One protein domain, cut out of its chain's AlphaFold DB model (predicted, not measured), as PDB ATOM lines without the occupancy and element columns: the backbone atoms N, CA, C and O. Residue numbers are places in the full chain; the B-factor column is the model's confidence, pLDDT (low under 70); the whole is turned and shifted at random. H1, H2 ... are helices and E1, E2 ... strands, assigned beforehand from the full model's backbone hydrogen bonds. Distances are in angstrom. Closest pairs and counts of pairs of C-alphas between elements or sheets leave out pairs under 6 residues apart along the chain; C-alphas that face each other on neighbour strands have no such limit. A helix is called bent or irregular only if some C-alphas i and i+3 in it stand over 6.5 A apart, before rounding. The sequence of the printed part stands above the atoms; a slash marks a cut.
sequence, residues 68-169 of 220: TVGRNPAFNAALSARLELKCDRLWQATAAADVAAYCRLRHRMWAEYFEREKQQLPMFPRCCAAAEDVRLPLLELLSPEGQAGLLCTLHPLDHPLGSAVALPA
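AT A GLANCE: This is residues 68 to 169 of the 220 residues of an uncharacterized protein of Trypanosoma conorhini (UniProt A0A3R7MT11). A helical hairpin, H1 and H2, makes one end of an elongated domain; the short helix H4 packs on residues 107 to 115 of H2, and a small two-stranded sheet, E1 and E2, lies beside H4 with E2 nearer to it. H3 and the long link before it, residues 118 to 131, make the other end. The printed part has 102 residues with four named helices and two named strands, in the order E1 H1 H2 H3 H4 E2; the sheet is antiparallel, with the order E1 - E2, and the class is mostly helix. The whole is compact by its radius of gyration of the C-alphas, 14.4 A, and spans 48 by 26 by 20 A.

HOW THE PARTS SIT: E1, residues 68 to 71, and E2, residues 164 to 168, are antiparallel neighbours at 140 degrees; N 68 and O 167 are 2.8 A apart and N 165 and O 70 are 2.9 A apart, within hydrogen-bond range. H1, residues 77 to 93, touches H2, residues 99 to 117, with the closest C-alphas those of Leu 83 and Met 109, 6.0 A apart. These two form a helical hairpin, running opposite ways at a shallow tilt of 32 degrees, only just short of steep. H2 touches H4, residues 144 to 151, with its residues 107 to 115 alone; the closest C-alphas are those of Ala 111 and Pro 144, 4.8 A apart, and the tilt is steep, 47 degrees, opposite ways. H3, residues 132 to 142, is close to H4 but not clearly touching, about perpendicular at 75 degrees, with the C-alphas of Glu 140 and Gly 146 closest at 5.7 A. The closest C-alphas of H4 and E2 are those of Gln 147 and Ala 166, 6.1 A apart. H1 is apart from H3 and H4, and H2 is apart from H3. In H1, H2 and H4 every O i to N i+4 pair is within hydrogen-bond range; in H3, 6 of 7 are.

IN THESE COORDINATES: E1 begins at C-alpha 68, (-20.025, -21.260, -75.401), and is 10.1 A long. H1 is 24.2 A long, and H2, the longest helix, is 26.7 A, from C-alpha 99 at (-21.722, 1.119, -63.940). H3 measures 15.1 A and is neither bent nor irregular, but only just: C-alphas 133 and 136 are 6.2 A apart. H4 is 10.5 A long. E2 is 13.2 A long and ends at C-alpha 168, (-21.215, -26.674, -73.329).

THE WHOLE: The two C-alphas farthest apart are those of Ala 95 and Ala 129, 48.2 A, while those of Thr 68 and Ala 169, the first and last printed, are 6.0 A apart. The printed part has no cut. The links from H2 to H3 and from H4 to E2 are long, with 14 and 12 residues; the other three are tight. The mean pLDDT of the printed part is 84.1, and residues 121 to 134 and residue 169 are under 70.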
ATOM      1  N   THR A  68     -19.758 -22.306 -74.414       83.06
ATOM      2  CA  THR A  68     -20.025 -21.260 -75.401       83.06
ATOM      3  C   THR A  68     -21.293 -20.504 -75.039       83.06
ATOM      4  O   THR A  68     -22.278 -21.107 -74.617       83.06
ATOM      5  N   VAL A  69     -21.282 -19.188 -75.237       86.12
ATOM      6  CA  VAL A  69     -22.477 -18.349 -75.092       86.12
ATOM      7  C   VAL A  69     -23.222 -18.320 -76.422       86.12
ATOM      8  O   VAL A  69     -22.633 -18.026 -77.462       86.12
ATOM      9  N   GLY A  70     -24.511 -18.639 -76.392       86.56
ATOM     10  CA  GLY A  70     -25.384 -18.632 -77.563       86.56
ATOM     11  C   GLY A  70     -26.757 -18.053 -77.245       86.56
ATOM     12  O   GLY A  70     -27.052 -17.711 -76.102       86.56
ATOM     13  N   ARG A  71     -27.612 -17.948 -78.269       87.81
ATOM     14  CA  ARG A  71     -29.013 -17.542 -78.091       87.81
ATOM     15  C   ARG A  71     -29.761 -18.574 -77.253       87.81
ATOM     16  O   ARG A  71     -29.580 -19.774 -77.455       87.81
ATOM     17  N   ASN A  72     -30.626 -18.105 -76.363       87.88
ATOM     18  CA  ASN A  72     -31.502 -18.967 -75.586       87.88
ATOM     19  C   ASN A  72     -32.662 -19.485 -76.468       87.88
ATOM     20  O   ASN A  72     -33.485 -18.678 -76.906       87.88
ATOM     21  N   PRO A  73     -32.767 -20.803 -76.729       81.44
ATOM     22  CA  PRO A  73     -33.857 -21.364 -77.530       81.44
ATOM     23  C   PRO A  73     -35.218 -21.344 -76.814       81.44
ATOM     24  O   PRO A  73     -36.247 -21.375 -77.479       81.44
ATOM     25  N   ALA A  74     -35.230 -21.279 -75.481       83.88
ATOM     26  CA  ALA A  74     -36.422 -21.206 -74.637       83.88
ATOM     27  C   ALA A  74     -36.562 -19.797 -74.029       83.88
ATOM     28  O   ALA A  74     -36.747 -19.622 -72.824       83.88
ATOM     29  N   PHE A  75     -36.374 -18.762 -74.850       90.12
ATOM     30  CA  PHE A  75     -36.417 -17.384 -74.372       90.12
ATOM     31  C   PHE A  75     -37.840 -16.960 -73.977       90.12
ATOM     32  O   PHE A  75     -38.746 -16.899 -74.809       90.12
ATOM     33  N   ASN A  76     -38.017 -16.597 -72.709       92.12
ATOM     34  CA  ASN A  76     -39.261 -16.094 -72.149       92.12
ATOM     35  C   ASN A  76     -39.242 -14.558 -72.127       92.12
ATOM     36  O   ASN A  76     -38.826 -13.928 -71.149       92.12
ATOM     37  N   ALA A  77     -39.722 -13.949 -73.213       94.00
ATOM     38  CA  ALA A  77     -39.740 -12.495 -73.376       94.00
ATOM     39  C   ALA A  77     -40.561 -11.774 -72.290       94.00
ATOM     40  O   ALA A  77     -40.189 -10.689 -71.845       94.00
ATOM     41  N   ALA A  78     -41.654 -12.383 -71.818       95.56
ATOM     42  CA  ALA A  78     -42.501 -11.789 -70.787       95.56
ATOM     43  C   ALA A  78     -41.796 -11.744 -69.422       95.56
ATOM     44  O   ALA A  78     -41.856 -10.731 -68.721       95.56
ATOM     45  N   LEU A  79     -41.106 -12.825 -69.040       95.12
ATOM     46  CA  LEU A  79     -40.296 -12.845 -67.822       95.12
ATOM     47  C   LEU A  79     -39.117 -11.873 -67.929       95.12
ATOM     48  O   LEU A  79     -38.878 -11.116 -66.989       95.12
ATOM     49  N   SER A  80     -38.435 -11.866 -69.077       95.50
ATOM     50  CA  SER A  80     -37.339 -10.943 -69.380       95.50
ATOM     51  C   SER A  80     -37.757  -9.487 -69.154       95.50
ATOM     52  O   SER A  80     -37.203  -8.821 -68.281       95.50
ATOM     53  N   ALA A  81     -38.825  -9.030 -69.816       95.69
ATOM     54  CA  ALA A  81     -39.316  -7.656 -69.701       95.69
ATOM     55  C   ALA A  81     -39.688  -7.265 -68.259       95.69
ATOM     56  O   ALA A  81     -39.421  -6.148 -67.815       95.69
ATOM     57  N   ARG A  82     -40.280  -8.192 -67.491       97.75
ATOM     58  CA  ARG A  82     -40.607  -7.955 -66.075       97.75
ATOM     59  C   ARG A  82     -39.362  -7.764 -65.213       97.75
ATOM     60  O   ARG A  82     -39.393  -6.950 -64.290       97.75
ATOM     61  N   LEU A  83     -38.310  -8.537 -65.467       96.81
ATOM     62  CA  LEU A  83     -37.061  -8.452 -64.714       96.81
ATOM     63  C   LEU A  83     -36.230  -7.233 -65.124       96.81
ATOM     64  O   LEU A  83     -35.640  -6.613 -64.245       96.81
ATOM     65  N   GLU A  84     -36.256  -6.827 -66.395       94.50
ATOM     66  CA  GLU A  84     -35.634  -5.572 -66.846       94.50
ATOM     67  C   GLU A  84     -36.292  -4.371 -66.155       94.50
ATOM     68  O   GLU A  84     -35.622  -3.583 -65.493       94.50
ATOM     69  N   LEU A  85     -37.630  -4.311 -66.151       95.19
ATOM     70  CA  LEU A  85     -38.361  -3.259 -65.439       95.19
ATOM     71  C   LEU A  85     -38.061  -3.256 -63.930       95.19
ATOM     72  O   LEU A  85     -38.010  -2.200 -63.295       95.19
ATOM     73  N   LYS A  86     -37.882  -4.438 -63.327       95.69
ATOM     74  CA  LYS A  86     -37.469  -4.562 -61.924       95.69
ATOM     75  C   LYS A  86     -36.047  -4.028 -61.720       95.69
ATOM     76  O   LYS A  86     -35.827  -3.319 -60.740       95.69
ATOM     77  N   CYS A  87     -35.119  -4.340 -62.626       93.12
ATOM     78  CA  CYS A  87     -33.751  -3.823 -62.624       93.12
ATOM     79  C   CYS A  87     -33.752  -2.291 -62.633       93.12
ATOM     80  O   CYS A  87     -33.173  -1.675 -61.740       93.12
ATOM     81  N   ASP A  88     -34.484  -1.694 -63.574       91.25
ATOM     82  CA  ASP A  88     -34.543  -0.245 -63.769       91.25
ATOM     83  C   ASP A  88     -35.131   0.475 -62.556       91.25
ATOM     84  O   ASP A  88     -34.588   1.479 -62.093       91.25
ATOM     85  N   ARG A  89     -36.210  -0.062 -61.974       94.00
ATOM     86  CA  ARG A  89     -36.809   0.498 -60.753       94.00
ATOM     87  C   ARG A  89     -35.844   0.462 -59.575       94.00
ATOM     88  O   ARG A  89     -35.759   1.434 -58.828       94.00
ATOM     89  N   LEU A  90     -35.127  -0.648 -59.395       93.19
ATOM     90  CA  LEU A  90     -34.127  -0.769 -58.334       93.19
ATOM     91  C   LEU A  90     -32.959   0.189 -58.570       93.19
ATOM     92  O   LEU A  90     -32.519   0.844 -57.632       93.19
ATOM     93  N   TRP A  91     -32.509   0.312 -59.817       90.50
ATOM     94  CA  TRP A  91     -31.444   1.224 -60.213       90.50
ATOM     95  C   TRP A  91     -31.787   2.679 -59.877       90.50
ATOM     96  O   TRP A  91     -31.027   3.351 -59.169       90.50
ATOM     97  N   GLN A  92     -32.982   3.120 -60.282       90.06
ATOM     98  CA  GLN A  92     -33.523   4.445 -59.976       90.06
ATOM     99  C   GLN A  92     -33.665   4.676 -58.467       90.06
ATOM    100  O   GLN A  92     -33.259   5.723 -57.967       90.06
ATOM    101  N   ALA A  93     -34.185   3.694 -57.723       89.31
ATOM    102  CA  ALA A  93     -34.379   3.805 -56.276       89.31
ATOM    103  C   ALA A  93     -33.057   3.922 -55.503       89.31
ATOM    104  O   ALA A  93     -32.999   4.586 -54.472       89.31
ATOM    105  N   THR A  94     -31.985   3.299 -56.001       86.19
ATOM    106  CA  THR A  94     -30.650   3.408 -55.396       86.19
ATOM    107  C   THR A  94     -29.919   4.706 -55.743       86.19
ATOM    108  O   THR A  94     -28.803   4.893 -55.263       86.19
ATOM    109  N   ALA A  95     -30.518   5.581 -56.570       79.00
ATOM    110  CA  ALA A  95     -29.900   6.801 -57.107       79.00
ATOM    111  C   ALA A  95     -28.476   6.559 -57.642       79.00
ATOM    112  O   ALA A  95     -27.585   7.402 -57.528       79.00
ATOM    113  N   ALA A  96     -28.237   5.358 -58.166       74.50
ATOM    114  CA  ALA A  96     -26.900   4.914 -58.477       74.50
ATOM    115  C   ALA A  96     -26.496   5.462 -59.851       74.50
ATOM    116  O   ALA A  96     -27.284   5.473 -60.793       74.50
ATOM    117  N   ALA A  97     -25.264   5.959 -59.940       74.44
ATOM    118  CA  ALA A  97     -24.681   6.501 -61.168       74.44
ATOM    119  C   ALA A  97     -23.466   5.685 -61.651       74.44
ATOM    120  O   ALA A  97     -22.874   6.001 -62.678       74.44
ATOM    121  N   ASP A  98     -23.089   4.636 -60.914       84.12
ATOM    122  CA  ASP A  98     -21.916   3.811 -61.201       84.12
ATOM    123  C   ASP A  98     -22.273   2.516 -61.948       84.12
ATOM    124  O   ASP A  98     -23.017   1.664 -61.456       84.12
ATOM    125  N   VAL A  99     -21.640   2.322 -63.105       83.44
ATOM    126  CA  VAL A  99     -21.722   1.119 -63.940       83.44
ATOM    127  C   VAL A  99     -21.578  -0.172 -63.124       83.44
ATOM    128  O   VAL A  99     -22.317  -1.129 -63.361       83.44
ATOM    129  N   ALA A 100     -20.698  -0.216 -62.117       86.25
ATOM    130  CA  ALA A 100     -20.508  -1.427 -61.320       86.25
ATOM    131  C   ALA A 100     -21.751  -1.789 -60.488       86.25
ATOM    132  O   ALA A 100     -22.062  -2.969 -60.305       86.25
ATOM    133  N   ALA A 101     -22.489  -0.794 -59.994       87.50
ATOM    134  CA  ALA A 101     -23.733  -1.019 -59.270       87.50
ATOM    135  C   ALA A 101     -24.846  -1.532 -60.202       87.50
ATOM    136  O   ALA A 101     -25.567  -2.459 -59.821       87.50
ATOM    137  N   TYR A 102     -24.918  -1.028 -61.438       88.44
ATOM    138  CA  TYR A 102     -25.860  -1.530 -62.441       88.44
ATOM    139  C   TYR A 102     -25.546  -2.983 -62.818       88.44
ATOM    140  O   TYR A 102     -26.433  -3.836 -62.788       88.44
ATOM    141  N   CYS A 103     -24.270  -3.314 -63.051       88.69
ATOM    142  CA  CYS A 103     -23.840  -4.687 -63.326       88.69
ATOM    143  C   CYS A 103     -24.220  -5.657 -62.196       88.69
ATOM    144  O   CYS A 103     -24.656  -6.775 -62.471       88.69
ATOM    145  N   ARG A 104     -24.132  -5.237 -60.924       91.69
ATOM    146  CA  ARG A 104     -24.576  -6.056 -59.777       91.69
ATOM    147  C   ARG A 104     -26.085  -6.296 -59.770       91.69
ATOM    148  O   ARG A 104     -26.515  -7.409 -59.465       91.69
ATOM    149  N   LEU A 105     -26.896  -5.285 -60.085       92.69
ATOM    150  CA  LEU A 105     -28.348  -5.464 -60.202       92.69
ATOM    151  C   LEU A 105     -28.686  -6.394 -61.362       92.69
ATOM    152  O   LEU A 105     -29.432  -7.357 -61.184       92.69
ATOM    153  N   ARG A 106     -28.069  -6.165 -62.519       92.38
ATOM    154  CA  ARG A 106     -28.281  -6.979 -63.711       92.38
ATOM    155  C   ARG A 106     -27.857  -8.428 -63.502       92.38
ATOM    156  O   ARG A 106     -28.588  -9.329 -63.896       92.38
ATOM    157  N   HIS A 107     -26.751  -8.671 -62.800       94.62
ATOM    158  CA  HIS A 107     -26.356 -10.006 -62.349       94.62
ATOM    159  C   HIS A 107     -27.465 -10.689 -61.538       94.62
ATOM    160  O   HIS A 107     -27.850 -11.816 -61.838       94.62
ATOM    161  N   ARG A 108     -28.043 -10.003 -60.543       95.88
ATOM    162  CA  ARG A 108     -29.151 -10.565 -59.749       95.88
ATOM    163  C   ARG A 108     -30.366 -10.901 -60.612       95.88
ATOM    164  O   ARG A 108     -30.994 -11.928 -60.386       95.88
ATOM    165  N   MET A 109     -30.694 -10.059 -61.590       96.94
ATOM    166  CA  MET A 109     -31.839 -10.305 -62.468       96.94
ATOM    167  C   MET A 109     -31.596 -11.467 -63.438       96.94
ATOM    168  O   MET A 109     -32.512 -12.249 -63.679       96.94
ATOM    169  N   TRP A 110     -30.368 -11.640 -63.938       95.50
ATOM    170  CA  TRP A 110     -29.986 -12.825 -64.714       95.50
ATOM    171  C   TRP A 110     -30.122 -14.105 -63.885       95.50
ATOM    172  O   TRP A 110     -30.718 -15.071 -64.358       95.50
ATOM    173  N   ALA A 111     -29.633 -14.102 -62.640       94.94
ATOM    174  CA  ALA A 111     -29.747 -15.256 -61.750       94.94
ATOM    175  C   ALA A 111     -31.221 -15.591 -61.458       94.94
ATOM    176  O   ALA A 111     -31.626 -16.745 -61.559       94.94
ATOM    177  N   GLU A 112     -32.056 -14.577 -61.194       95.56
ATOM    178  CA  GLU A 112     -33.501 -14.760 -60.993       95.56
ATOM    179  C   GLU A 112     -34.203 -15.314 -62.243       95.56
ATOM    180  O   GLU A 112     -35.101 -16.151 -62.117       95.56
ATOM    181  N   TYR A 113     -33.804 -14.880 -63.443       94.81
ATOM    182  CA  TYR A 113     -34.317 -15.436 -64.696       94.81
ATOM    183  C   TYR A 113     -33.993 -16.932 -64.794       94.81
ATOM    184  O   TYR A 113     -34.893 -17.751 -64.984       94.81
ATOM    185  N   PHE A 114     -32.719 -17.298 -64.630       91.38
ATOM    186  CA  PHE A 114     -32.279 -18.685 -64.768       91.38
ATOM    187  C   PHE A 114     -32.847 -19.597 -63.690       91.38
ATOM    188  O   PHE A 114     -33.218 -20.722 -63.997       91.38
ATOM    189  N   GLU A 115     -32.988 -19.120 -62.456       90.44
ATOM    190  CA  GLU A 115     -33.583 -19.910 -61.378       90.44
ATOM    191  C   GLU A 115     -35.052 -20.263 -61.672       90.44
ATOM    192  O   GLU A 115     -35.507 -21.364 -61.359       90.44
ATOM    193  N   ARG A 116     -35.787 -19.366 -62.345       90.00
ATOM    194  CA  ARG A 116     -37.172 -19.611 -62.780       90.00
ATOM    195  C   ARG A 116     -37.261 -20.515 -64.006       90.00
ATOM    196  O   ARG A 116     -38.145 -21.363 -64.068       90.00
ATOM    197  N   GLU A 117     -36.346 -20.356 -64.957       87.50
ATOM    198  CA  GLU A 117     -36.348 -21.088 -66.233       87.50
ATOM    199  C   GLU A 117     -35.470 -22.355 -66.217       87.50
ATOM    200  O   GLU A 117     -35.324 -23.034 -67.234       87.50
ATOM    201  N   LYS A 118     -34.912 -22.734 -65.058       79.56
ATOM    202  CA  LYS A 118     -33.949 -23.843 -64.924       79.56
ATOM    203  C   LYS A 118     -34.435 -25.193 -65.435       79.56
ATOM    204  O   LYS A 118     -33.622 -26.035 -65.796       79.56
ATOM    205  N   GLN A 119     -35.750 -25.402 -65.450       77.50
ATOM    206  CA  GLN A 119     -36.367 -26.634 -65.943       77.50
ATOM    207  C   GLN A 119     -36.481 -26.672 -67.473       77.50
ATOM    208  O   GLN A 119     -36.551 -27.752 -68.052       77.50
ATOM    209  N   GLN A 120     -36.500 -25.508 -68.128       74.44
ATOM    210  CA  GLN A 120     -36.610 -25.393 -69.586       74.44
ATOM    211  C   GLN A 120     -35.243 -25.362 -70.276       74.44
ATOM    212  O   GLN A 120     -35.132 -25.621 -71.474       74.44
ATOM    213  N   LEU A 121     -34.192 -25.051 -69.520       67.50
ATOM    214  CA  LEU A 121     -32.837 -24.922 -70.025       67.50
ATOM    215  C   LEU A 121     -32.026 -26.192 -69.745       67.50
ATOM    216  O   LEU A 121     -32.124 -26.764 -68.658       67.50
ATOM    217  N   PRO A 122     -31.158 -26.625 -70.673       60.53
ATOM    218  CA  PRO A 122     -30.268 -27.763 -70.460       60.53
ATOM    219  C   PRO A 122     -29.077 -27.373 -69.560       60.53
ATOM    220  O   PRO A 122     -27.922 -27.564 -69.931       60.53
ATOM    221  N   MET A 123     -29.351 -26.798 -68.383       60.00
ATOM    222  CA  MET A 123     -28.328 -26.296 -67.450       60.00
ATOM    223  C   MET A 123     -27.618 -27.423 -66.698       60.00
ATOM    224  O   MET A 123     -26.543 -27.228 -66.146       60.00
ATOM    225  N   PHE A 124     -28.193 -28.627 -66.705       56.56
ATOM    226  CA  PHE A 124     -27.611 -29.793 -66.057       56.56
ATOM    227  C   PHE A 124     -27.361 -30.892 -67.086       56.56
ATOM    228  O   PHE A 124     -28.313 -31.421 -67.672       56.56
ATOM    229  N   PRO A 125     -26.099 -31.290 -67.305       51.41
ATOM    230  CA  PRO A 125     -25.824 -32.484 -68.076       51.41
ATOM    231  C   PRO A 125     -26.330 -33.689 -67.274       51.41
ATOM    232  O   PRO A 125     -25.908 -33.927 -66.143       51.41
ATOM    233  N   ARG A 126     -27.250 -34.465 -67.854       49.34
ATOM    234  CA  ARG A 126     -27.868 -35.624 -67.178       49.34
ATOM    235  C   ARG A 126     -26.930 -36.828 -67.023       49.34
ATOM    236  O   ARG A 126     -27.301 -37.822 -66.412       49.34
ATOM    237  N   CYS A 127     -25.714 -36.745 -67.553       48.75
ATOM    238  CA  CYS A 127     -24.715 -37.802 -67.473       48.75
ATOM    239  C   CYS A 127     -23.310 -37.213 -67.628       48.75
ATOM    240  O   CYS A 127     -22.752 -37.224 -68.720       48.75
ATOM    241  N   CYS A 128     -22.724 -36.712 -66.533       53.25
ATOM    242  CA  CYS A 128     -21.320 -36.310 -66.518       53.25
ATOM    243  C   CYS A 128     -20.371 -37.450 -66.152       53.25
ATOM    244  O   CYS A 128     -20.006 -37.585 -64.990       53.25
ATOM    245  N   ALA A 129     -19.891 -38.202 -67.146       54.66
ATOM    246  CA  ALA A 129     -18.715 -39.076 -67.017       54.66
ATOM    247  C   ALA A 129     -17.386 -38.277 -67.043       54.66
ATOM    248  O   ALA A 129     -16.402 -38.717 -67.632       54.66
ATOM    249  N   ALA A 130     -17.376 -37.069 -66.472       58.97
ATOM    250  CA  ALA A 130     -16.185 -36.230 -66.360       58.97
ATOM    251  C   ALA A 130     -15.524 -36.438 -64.994       58.97
ATOM    252  O   ALA A 130     -16.213 -36.683 -64.001       58.97
ATOM    253  N   ALA A 131     -14.198 -36.311 -64.950       61.75
ATOM    254  CA  ALA A 131     -13.449 -36.278 -63.701       61.75
ATOM    255  C   ALA A 131     -13.923 -35.108 -62.810       61.75
ATOM    256  O   ALA A 131     -14.427 -34.093 -63.306       61.75
ATOM    257  N   GLU A 132     -13.849 -35.273 -61.486       64.06
ATOM    258  CA  GLU A 132     -14.470 -34.337 -60.534       64.06
ATOM    259  C   GLU A 132     -13.904 -32.914 -60.604       64.06
ATOM    260  O   GLU A 132     -14.651 -31.952 -60.420       64.06
ATOM    261  N   ASP A 133     -12.625 -32.794 -60.957       68.56
ATOM    262  CA  ASP A 133     -11.886 -31.546 -61.169       68.56
ATOM    263  C   ASP A 133     -12.417 -30.711 -62.348       68.56
ATOM    264  O   ASP A 133     -12.213 -29.501 -62.394       68.56
ATOM    265  N   VAL A 134     -13.144 -31.334 -63.278       69.69
ATOM    266  CA  VAL A 134     -13.846 -30.656 -64.381       69.69
ATOM    267  C   VAL A 134     -15.339 -30.530 -64.082       69.69
ATOM    268  O   VAL A 134     -15.971 -29.531 -64.430       69.69
ATOM    269  N   ARG A 135     -15.918 -31.539 -63.422       73.44
ATOM    270  CA  ARG A 135     -17.355 -31.620 -63.143       73.44
ATOM    271  C   ARG A 135     -17.837 -30.500 -62.224       73.44
ATOM    272  O   ARG A 135     -18.856 -29.890 -62.530       73.44
ATOM    273  N   LEU A 136     -17.141 -30.240 -61.115       77.12
ATOM    274  CA  LEU A 136     -17.576 -29.232 -60.140       77.12
ATOM    275  C   LEU A 136     -17.529 -27.803 -60.709       77.12
ATOM    276  O   LEU A 136     -18.574 -27.151 -60.679       77.12
ATOM    277  N   PRO A 137     -16.419 -27.339 -61.325       78.44
ATOM    278  CA  PRO A 137     -16.384 -26.013 -61.945       78.44
ATOM    279  C   PRO A 137     -17.418 -25.842 -63.058       78.44
ATOM    280  O   PRO A 137     -17.959 -24.759 -63.253       78.44
ATOM    281  N   LEU A 138     -17.722 -26.916 -63.793       77.06
ATOM    282  CA  LEU A 138     -18.754 -26.886 -64.822       77.06
ATOM    283  C   LEU A 138     -20.160 -26.744 -64.231       77.06
ATOM    284  O   LEU A 138     -20.952 -25.964 -64.750       77.06
ATOM    285  N   LEU A 139     -20.481 -27.474 -63.161       78.94
ATOM    286  CA  LEU A 139     -21.774 -27.342 -62.484       78.94
ATOM    287  C   LEU A 139     -21.960 -25.941 -61.898       78.94
ATOM    288  O   LEU A 139     -23.039 -25.370 -62.029       78.94
ATOM    289  N   GLU A 140     -20.908 -25.380 -61.305       84.94
ATOM    290  CA  GLU A 140     -20.917 -24.000 -60.827       84.94
ATOM    291  C   GLU A 140     -21.140 -23.023 -61.985       84.94
ATOM    292  O   GLU A 140     -22.015 -22.167 -61.901       84.94
ATOM    293  N   LEU A 141     -20.439 -23.197 -63.109       83.94
ATOM    294  CA  LEU A 141     -20.580 -22.323 -64.273       83.94
ATOM    295  C   LEU A 141     -21.979 -22.373 -64.908       83.94
ATOM    296  O   LEU A 141     -22.462 -21.358 -65.405       83.94
ATOM    297  N   LEU A 142     -22.618 -23.546 -64.917       82.81
ATOM    298  CA  LEU A 142     -23.952 -23.734 -65.498       82.81
ATOM    299  C   LEU A 142     -25.096 -23.428 -64.518       82.81
ATOM    300  O   LEU A 142     -26.253 -23.357 -64.944       82.81
ATOM    301  N   SER A 143     -24.789 -23.222 -63.235       85.81
ATOM    302  CA  SER A 143     -25.757 -22.751 -62.241       85.81
ATOM    303  C   SER A 143     -26.356 -21.390 -62.637       85.81
ATOM    304  O   SER A 143     -25.750 -20.658 -63.429       85.81
ATOM    305  N   PRO A 144     -27.534 -21.014 -62.106       89.62
ATOM    306  CA  PRO A 144     -28.107 -19.686 -62.331       89.62
ATOM    307  C   PRO A 144     -27.122 -18.546 -62.044       89.62
ATOM    308  O   PRO A 144     -27.017 -17.606 -62.832       89.62
ATOM    309  N   GLU A 145     -26.368 -18.651 -60.952       90.81
ATOM    310  CA  GLU A 145     -25.352 -17.687 -60.538       90.81
ATOM    311  C   GLU A 145     -24.152 -17.679 -61.488       90.81
ATOM    312  O   GLU A 145     -23.709 -16.608 -61.904       90.81
ATOM    313  N   GLY A 146     -23.655 -18.851 -61.888       89.38
ATOM    314  CA  GLY A 146     -22.548 -18.965 -62.839       89.38
ATOM    315  C   GLY A 146     -22.891 -18.367 -64.201       89.38
ATOM    316  O   GLY A 146     -22.123 -17.573 -64.755       89.38
ATOM    317  N   GLN A 147     -24.088 -18.659 -64.714       90.62
ATOM    318  CA  GLN A 147     -24.567 -18.064 -65.959       90.62
ATOM    319  C   GLN A 147     -24.773 -16.556 -65.831       90.62
ATOM    320  O   GLN A 147     -24.392 -15.806 -66.730       90.62
ATOM    321  N   ALA A 148     -25.322 -16.086 -64.711       93.06
ATOM    322  CA  ALA A 148     -25.461 -14.659 -64.455       93.06
ATOM    323  C   ALA A 148     -24.109 -13.938 -64.419       93.06
ATOM    324  O   ALA A 148     -23.984 -12.863 -65.007       93.06
ATOM    325  N   GLY A 149     -23.095 -14.542 -63.793       90.75
ATOM    326  CA  GLY A 149     -21.723 -14.038 -63.751       90.75
ATOM    327  C   GLY A 149     -21.123 -13.838 -65.140       90.75
ATOM    328  O   GLY A 149     -20.479 -12.823 -65.401       90.75
ATOM    329  N   LEU A 150     -21.384 -14.772 -66.055       88.19
ATOM    330  CA  LEU A 150     -20.910 -14.683 -67.434       88.19
ATOM    331  C   LEU A 150     -21.665 -13.644 -68.269       88.19
ATOM    332  O   LEU A 150     -21.064 -12.984 -69.115       88.19
ATOM    333  N   LEU A 151     -22.979 -13.530 -68.076       91.69
ATOM    334  CA  LEU A 151     -23.863 -12.843 -69.023       91.69
ATOM    335  C   LEU A 151     -24.233 -11.418 -68.598       91.69
ATOM    336  O   LEU A 151     -24.671 -10.625 -69.433       91.69
ATOM    337  N   CYS A 152     -24.028 -11.045 -67.332       88.19
ATOM    338  CA  CYS A 152     -24.368  -9.708 -66.833       88.19
ATOM    339  C   CYS A 152     -23.555  -8.573 -67.473       88.19
ATOM    340  O   CYS A 152     -23.980  -7.418 -67.414       88.19
ATOM    341  N   THR A 153     -22.425  -8.901 -68.103       84.50
ATOM    342  CA  THR A 153     -21.525  -7.965 -68.792       84.50
ATOM    343  C   THR A 153     -21.882  -7.744 -70.262       84.50
ATOM    344  O   THR A 153     -21.392  -6.791 -70.864       84.50
ATOM    345  N   LEU A 154     -22.748  -8.581 -70.852       88.44
ATOM    346  CA  LEU A 154     -23.203  -8.412 -72.236       88.44
ATOM    347  C   LEU A 154     -23.955  -7.096 -72.395       88.44
ATOM    348  O   LEU A 154     -24.660  -6.692 -71.484       88.44
ATOM    349  N   HIS A 155     -23.889  -6.431 -73.539       87.81
ATOM    350  CA  HIS A 155     -24.572  -5.147 -73.691       87.81
ATOM    351  C   HIS A 155     -26.115  -5.294 -73.586       87.81
ATOM    352  O   HIS A 155     -26.674  -6.165 -74.254       87.81
ATOM    353  N   PRO A 156     -26.828  -4.500 -72.754       84.56
ATOM    354  CA  PRO A 156     -28.271  -4.666 -72.521       84.56
ATOM    355  C   PRO A 156     -29.154  -4.533 -73.761       84.56
ATOM    356  O   PRO A 156     -30.163  -5.224 -73.851       84.56
ATOM    357  N   LEU A 157     -28.775  -3.680 -74.718       85.25
ATOM    358  CA  LEU A 157     -29.583  -3.465 -75.924       85.25
ATOM    359  C   LEU A 157     -29.557  -4.673 -76.868       85.25
ATOM    360  O   LEU A 157     -30.555  -4.969 -77.518       85.25
ATOM    361  N   ASP A 158     -28.432  -5.385 -76.917       88.50
ATOM    362  CA  ASP A 158     -28.246  -6.544 -77.795       88.50
ATOM    363  C   ASP A 158     -28.631  -7.854 -77.096       88.50
ATOM    364  O   ASP A 158     -29.008  -8.840 -77.733       88.50
ATOM    365  N   HIS A 159     -28.538  -7.855 -75.764       91.38
ATOM    366  CA  HIS A 159     -28.732  -9.017 -74.912       91.38
ATOM    367  C   HIS A 159     -29.602  -8.666 -73.698       91.38
ATOM    368  O   HIS A 159     -29.076  -8.496 -72.585       91.38
ATOM    369  N   PRO A 160     -30.936  -8.598 -73.876       93.06
ATOM    370  CA  PRO A 160     -31.845  -8.485 -72.746       93.06
ATOM    371  C   PRO A 160     -31.745  -9.729 -71.856       93.06
ATOM    372  O   PRO A 160     -31.336 -10.809 -72.304       93.06
ATOM    373  N   LEU A 161     -32.126  -9.587 -70.589       93.50
ATOM    374  CA  LEU A 161     -32.107 -10.655 -69.589       93.50
ATOM    375  C   LEU A 161     -32.732 -11.945 -70.121       93.50
ATOM    376  O   LEU A 161     -33.872 -11.946 -70.571       93.50
ATOM    377  N   GLY A 162     -32.000 -13.052 -70.058       91.31
ATOM    378  CA  GLY A 162     -32.461 -14.369 -70.496       91.31
ATOM    379  C   GLY A 162     -32.317 -14.668 -71.991       91.31
ATOM    380  O   GLY A 162     -32.539 -15.809 -72.387       91.31
ATOM    381  N   SER A 163     -31.942 -13.696 -72.831       93.06
ATOM    382  CA  SER A 163     -31.822 -13.882 -74.294       93.06
ATOM    383  C   SER A 163     -30.642 -14.753 -74.726       93.06
ATOM    384  O   SER A 163     -30.624 -15.283 -75.841       93.06
ATOM    385  N   ALA A 164     -29.661 -14.910 -73.845       92.38
ATOM    386  CA  ALA A 164     -28.464 -15.704 -74.048       92.38
ATOM    387  C   ALA A 164     -28.344 -16.768 -72.955       92.38
ATOM    388  O   ALA A 164     -28.892 -16.621 -71.865       92.38
ATOM    389  N   VAL A 165     -27.628 -17.841 -73.261       89.50
ATOM    390  CA  VAL A 165     -27.361 -18.954 -72.348       89.50
ATOM    391  C   VAL A 165     -25.930 -19.432 -72.574       89.50
ATOM    392  O   VAL A 165     -25.454 -19.470 -73.713       89.50
ATOM    393  N   ALA A 166     -25.231 -19.777 -71.496       87.31
ATOM    394  CA  ALA A 166     -23.908 -20.382 -71.568       87.31
ATOM    395  C   ALA A 166     -24.068 -21.904 -71.528       87.31
ATOM    396  O   ALA A 166     -24.472 -22.462 -70.512       87.31
ATOM    397  N   LEU A 167     -23.779 -22.578 -72.641       80.19
ATOM    398  CA  LEU A 167     -23.925 -24.028 -72.761       80.19
ATOM    399  C   LEU A 167     -22.625 -24.676 -73.232       80.19
ATOM    400  O   LEU A 167     -21.902 -24.088 -74.042       80.19
ATOM    401  N   PRO A 168     -22.323 -25.905 -72.784       73.44
ATOM    402  CA  PRO A 168     -21.215 -26.674 -73.329       73.44
ATOM    403  C   PRO A 168     -21.366 -26.856 -74.843       73.44
ATOM    404  O   PRO A 168     -22.449 -27.182 -75.338       73.44
ATOM    405  N   ALA A 169     -20.273 -26.710 -75.589       65.75
ATOM    406  CA  ALA A 169     -20.246 -27.063 -76.998       65.75
ATOM    407  C   ALA A 169     -20.602 -28.554 -77.152       65.75
ATOM    408  O   ALA A 169     -20.056 -29.414 -76.457       65.75
TER     409      ALA A 169